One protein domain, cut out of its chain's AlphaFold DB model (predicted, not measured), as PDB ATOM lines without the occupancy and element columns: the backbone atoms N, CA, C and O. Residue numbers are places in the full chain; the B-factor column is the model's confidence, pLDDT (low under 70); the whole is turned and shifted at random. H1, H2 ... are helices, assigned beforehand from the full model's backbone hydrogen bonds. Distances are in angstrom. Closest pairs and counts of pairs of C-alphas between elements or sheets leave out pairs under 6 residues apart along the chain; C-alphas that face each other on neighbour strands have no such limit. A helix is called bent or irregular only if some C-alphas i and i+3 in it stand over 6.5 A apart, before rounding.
ATOM      1  N   THR A  13      22.050 -86.944  -4.342       90.44
ATOM      2  CA  THR A  13      22.325 -88.124  -5.170       90.44
ATOM      3  C   THR A  13      23.529 -88.900  -4.645       90.44
ATOM      4  O   THR A  13      23.454 -90.106  -4.413       90.44
ATOM      5  N   GLU A  14      24.624 -88.199  -4.357       88.00
ATOM      6  CA  GLU A  14      25.832 -88.827  -3.827       88.00
ATOM      7  C   GLU A  14      25.665 -89.315  -2.380       88.00
ATOM      8  O   GLU A  14      26.191 -90.365  -2.015       88.00
ATOM      9  N   LEU A  15      24.885 -88.595  -1.565       87.94
ATOM     10  CA  LEU A  15      24.582 -88.991  -0.189       87.94
ATOM     11  C   LEU A  15      23.748 -90.279  -0.153       87.94
ATOM     12  O   LEU A  15      24.060 -91.191   0.608       87.94
ATOM     13  N   VAL A  16      22.733 -90.375  -1.014       88.94
ATOM     14  CA  VAL A  16      21.910 -91.577  -1.184       88.94
ATOM     15  C   VAL A  16      22.777 -92.735  -1.658       88.94
ATOM     16  O   VAL A  16      22.714 -93.806  -1.068       88.94
ATOM     17  N   LYS A  17      23.650 -92.517  -2.651       87.75
ATOM     18  CA  LYS A  17      24.560 -93.557  -3.145       87.75
ATOM     19  C   LYS A  17      25.456 -94.115  -2.033       87.75
ATOM     20  O   LYS A  17      25.546 -95.329  -1.885       87.75
ATOM     21  N   LYS A  18      26.092 -93.244  -1.240       87.62
ATOM     22  CA  LYS A  18      26.957 -93.659  -0.118       87.62
ATOM     23  C   LYS A  18      26.174 -94.409   0.958       87.62
ATOM     24  O   LYS A  18      26.647 -95.425   1.453       87.62
ATOM     25  N   PHE A  19      24.969 -93.940   1.277       88.81
ATOM     26  CA  PHE A  19      24.095 -94.607   2.238       88.81
ATOM     27  C   PHE A  19      23.663 -95.999   1.759       88.81
ATOM     28  O   PHE A  19      23.716 -96.950   2.527       88.81
ATOM     29  N   SER A  20      23.283 -96.137   0.486       86.75
ATOM     30  CA  SER A  20      22.880 -97.423  -0.089       86.75
ATOM     31  C   SER A  20      24.005 -98.456  -0.081       86.75
ATOM     32  O   SER A  20      23.725 -99.622   0.169       86.75
ATOM     33  N   ILE A  21      25.252 -98.039  -0.321       84.25
ATOM     34  CA  ILE A  21      26.419 -98.933  -0.249       84.25
ATOM     35  C   ILE A  21      26.623 -99.419   1.188       84.25
ATOM     36  O   ILE A  21      26.629-100.618   1.419       84.25
ATOM     37  N   LEU A  22      26.691 -98.498   2.156       88.62
ATOM     38  CA  LEU A  22      26.876 -98.854   3.568       88.62
ATOM     39  C   LEU A  22      25.765 -99.765   4.094       88.62
ATOM     40  O   LEU A  22      26.027-100.685   4.860       88.62
ATOM     41  N   LEU A  23      24.524 -99.502   3.686       84.88
ATOM     42  CA  LEU A  23      23.394-100.345   4.045       84.88
ATOM     43  C   LEU A  23      23.528-101.743   3.431       84.88
ATOM     44  O   LEU A  23      23.256-102.720   4.115       84.88
ATOM     45  N   ALA A  24      23.936-101.843   2.164       83.50
ATOM     46  CA  ALA A  24      24.135-103.129   1.507       83.50
ATOM     47  C   ALA A  24      25.242-103.941   2.188       83.50
ATOM     48  O   ALA A  24      25.030-105.121   2.449       83.50
ATOM     49  N   ASP A  25      26.362-103.305   2.534       83.75
ATOM     50  CA  ASP A  25      27.471-103.957   3.233       83.75
ATOM     51  C   ASP A  25      27.016-104.482   4.604       83.75
ATOM     52  O   ASP A  25      27.129-105.678   4.870       83.75
ATOM     53  N   ALA A  26      26.391-103.626   5.424       83.81
ATOM     54  CA  ALA A  26      25.899-103.999   6.754       83.81
ATOM     55  C   ALA A  26      24.874-105.143   6.709       83.81
ATOM     56  O   ALA A  26      24.893-106.047   7.535       83.81
ATOM     57  N   VAL A  27      23.981-105.116   5.721       82.81
ATOM     58  CA  VAL A  27      22.949-106.143   5.558       82.81
ATOM     59  C   VAL A  27      23.533-107.438   4.978       82.81
ATOM     60  O   VAL A  27      23.040-108.517   5.289       82.81
ATOM     61  N   SER A  28      24.588-107.368   4.162       81.00
ATOM     62  CA  SER A  28      25.216-108.553   3.563       81.00
ATOM     63  C   SER A  28      25.955-109.433   4.570       81.00
ATOM     64  O   SER A  28      26.043-110.640   4.362       81.00
ATOM     65  N   GLU A  29      26.463-108.845   5.656       80.88
ATOM     66  CA  GLU A  29      27.140-109.584   6.726       80.88
ATOM     67  C   GLU A  29      26.147-110.262   7.682       80.88
ATOM     68  O   GLU A  29      26.476-111.280   8.289       80.88
ATOM     69  N   GLU A  30      24.929-109.724   7.802       84.25
ATOM     70  CA  GLU A  30      23.905-110.237   8.719       84.25
ATOM     71  C   GLU A  30      22.892-111.185   8.066       84.25
ATOM     72  O   GLU A  30      22.225-111.939   8.775       84.25
ATOM     73  N   LEU A  31      22.766-111.174   6.736       83.81
ATOM     74  CA  LEU A  31      21.788-111.992   6.021       83.81
ATOM     75  C   LEU A  31      22.397-113.218   5.352       83.81
ATOM     76  O   LEU A  31      23.459-113.183   4.729       83.81
ATOM     77  N   THR A  32      21.642-114.311   5.388       86.31
ATOM     78  CA  THR A  32      21.945-115.506   4.604       86.31
ATOM     79  C   THR A  32      21.695-115.273   3.110       86.31
ATOM     80  O   THR A  32      20.960-114.374   2.691       86.31
ATOM     81  N   HIS A  33      22.277-116.134   2.270       82.88
ATOM     82  CA  HIS A  33      22.076-116.084   0.819       82.88
ATOM     83  C   HIS A  33      20.590-116.170   0.420       82.88
ATOM     84  O   HIS A  33      20.158-115.497  -0.515       82.88
ATOM     85  N   GLU A  34      19.800-116.965   1.148       86.81
ATOM     86  CA  GLU A  34      18.364-117.132   0.907       86.81
ATOM     87  C   GLU A  34      17.572-115.860   1.241       86.81
ATOM     88  O   GLU A  34      16.722-115.437   0.455       86.81
ATOM     89  N   GLU A  35      17.887-115.200   2.357       85.50
ATOM     90  CA  GLU A  35      17.242-113.946   2.768       85.50
ATOM     91  C   GLU A  35      17.575-112.792   1.814       85.50
ATOM     92  O   GLU A  35      16.686-112.029   1.425       85.50
ATOM     93  N   LEU A  36      18.830-112.704   1.360       83.69
ATOM     94  CA  LEU A  36      19.235-111.761   0.314       83.69
ATOM     95  C   LEU A  36      18.481-112.025  -0.996       83.69
ATOM     96  O   LEU A  36      17.956-111.090  -1.605       83.69
ATOM     97  N   GLY A  37      18.370-113.292  -1.406       83.81
ATOM     98  CA  GLY A  37      17.601-113.690  -2.587       83.81
ATOM     99  C   GLY A  37      16.124-113.295  -2.489       83.81
ATOM    100  O   GLY A  37      15.559-112.748  -3.442       83.81
ATOM    101  N   TYR A  38      15.508-113.486  -1.320       86.69
ATOM    102  CA  TYR A  38      14.136-113.056  -1.060       86.69
ATOM    103  C   TYR A  38      13.978-111.533  -1.194       86.69
ATOM    104  O   TYR A  38      13.076-111.072  -1.900       86.69
ATOM    105  N   LEU A  39      14.875-110.743  -0.596       84.81
ATOM    106  CA  LEU A  39      14.823-109.279  -0.669       84.81
ATOM    107  C   LEU A  39      14.971-108.748  -2.099       84.81
ATOM    108  O   LEU A  39      14.242-107.830  -2.486       84.81
ATOM    109  N   ILE A  40      15.863-109.342  -2.897       84.81
ATOM    110  CA  ILE A  40      16.024-109.003  -4.318       84.81
ATOM    111  C   ILE A  40      14.726-109.299  -5.079       84.81
ATOM    112  O   ILE A  40      14.218-108.436  -5.797       84.81
ATOM    113  N   SER A  41      14.122-110.471  -4.859       86.94
ATOM    114  CA  SER A  41      12.867-110.842  -5.526       86.94
ATOM    115  C   SER A  41      11.703-109.899  -5.176       86.94
ATOM    116  O   SER A  41      10.917-109.506  -6.044       86.94
ATOM    117  N   GLU A  42      11.614-109.465  -3.914       87.81
ATOM    118  CA  GLU A  42      10.616-108.500  -3.456       87.81
ATOM    119  C   GLU A  42      10.847-107.106  -4.049       87.81
ATOM    120  O   GLU A  42       9.883-106.408  -4.390       87.81
ATOM    121  N   PHE A  43      12.106-106.693  -4.203       85.12
ATOM    122  CA  PHE A  43      12.460-105.443  -4.869       85.12
ATOM    123  C   PHE A  43      12.006-105.444  -6.332       85.12
ATOM    124  O   PHE A  43      11.301-104.519  -6.755       85.12
ATOM    125  N   ASP A  44      12.316-106.507  -7.074       85.81
ATOM    126  CA  ASP A  44      11.921-106.664  -8.475       85.81
ATOM    127  C   ASP A  44      10.400-106.698  -8.635       85.81
ATOM    128  O   ASP A  44       9.835-106.016  -9.499       85.81
ATOM    129  N   ARG A  45       9.696-107.408  -7.743       88.50
ATOM    130  CA  ARG A  45       8.228-107.435  -7.719       88.50
ATOM    131  C   ARG A  45       7.646-106.034  -7.547       88.50
ATOM    132  O   ARG A  45       6.693-105.667  -8.241       88.50
ATOM    133  N   ARG A  46       8.208-105.219  -6.649       85.12
ATOM    134  CA  ARG A  46       7.752-103.841  -6.392       85.12
ATOM    135  C   ARG A  46       8.073-102.894  -7.549       85.12
ATOM    136  O   ARG A  46       7.224-102.071  -7.895       85.12
ATOM    137  N   GLN A  47       9.238-103.029  -8.181       78.75
ATOM    138  CA  GLN A  47       9.617-102.274  -9.385       78.75
ATOM    139  C   GLN A  47       8.687-102.604 -10.563       78.75
ATOM    140  O   GLN A  47       8.119-101.703 -11.182       78.75
ATOM    141  N   GLY A  48       8.426-103.894 -10.800       68.75
ATOM    142  CA  GLY A  48       7.472-104.356 -11.813       68.75
ATOM    143  C   GLY A  48       6.028-103.915 -11.540       68.75
ATOM    144  O   GLY A  48       5.259-103.675 -12.470       68.75
ATOM    145  N   SER A  49       5.659-103.735 -10.268       56.94
ATOM    146  CA  SER A  49       4.336-103.233  -9.866       56.94
ATOM    147  C   SER A  49       4.167-101.732 -10.126       56.94
ATOM    148  O   SER A  49       3.086-101.300 -10.531       56.94
ATOM    149  N   LYS A  50       5.230-100.931  -9.958       55.00
ATOM    150  CA  LYS A  50       5.206 -99.488 -10.259       55.00
ATOM    151  C   LYS A  50       5.028 -99.189 -11.750       55.00
ATOM    152  O   LYS A  50       4.418 -98.178 -12.083       55.00
ATOM    153  N   GLY A  51       5.453-100.090 -12.641       48.81
ATOM    154  CA  GLY A  51       5.205 -99.979 -14.084       48.81
ATOM    155  C   GLY A  51       3.732-100.129 -14.502       48.81
ATOM    156  O   GLY A  51       3.356 -99.645 -15.562       48.81
ATOM    157  N   ARG A  52       2.872-100.751 -13.676       45.66
ATOM    158  CA  ARG A  52       1.440-100.971 -13.990       45.66
ATOM    159  C   ARG A  52       0.489 -99.917 -13.419       45.66
ATOM    160  O   ARG A  52      -0.668 -99.875 -13.827       45.66
TER     161      ARG A  52
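This is residues 13 to 52 of the 56 residues of an uncharacterized protein of Clostridium kluyveri (strain ATCC 8527 / DSM 555 / NCIMB 10680) (UniProt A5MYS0). Two straight helices of equal length, H1 and H2, form an open, flat V, with the tight link between them at its point and no third part filling the gap between the arms. The arms come near each other only close to the point, where the C-alphas of Ser 28 and Leu 36 are the closest, while residues 13 to 23 of H1 and residues 37 to 50 of H2 stand free. The printed part has 40 residues with two named helices, H1 then H2, and no named strand; the class is all helix. The whole is loose, with a radius of gyration of the C-alphas of 12.3 A, and the C-alphas span 31 by 30 by 7 A.

H1, residues 13 to 30, and H2, residues 33 to 50, are close but not clearly touching, with 1 pair of C-alphas within 8 A. Their closest C-alphas are those of Ser 28 and Leu 36, 7.5 A apart. The helices run opposite ways at a steep tilt of 37 degrees, only just past shallow. Their centres are 16.7 A apart. In H2 every O i to N i+4 pair is within hydrogen-bond range; in H1 13 of 14 are.

H1 has 18 residues and measures 26.2 A from C-alpha 13 at (22.325, -88.124, -5.170) to C-alpha 30 at (23.905, -110.237, 8.719). H2, also 18 residues, measures 26.1 A and ends with C-alpha 50 at (5.206, -99.488, -10.259). Neither helix is bent.

The two C-alphas farthest apart are those of Glu 29 and Arg 52, at 34.1 A. The C-alphas of Thr 13 and Arg 52, the first and last printed, are 26.1 A apart. The printed part has no cut, and the link from H1 to H2, 2 residues, is tight. The mean pLDDT of the printed part is 81.7, and residues 48 to 52 are under 70.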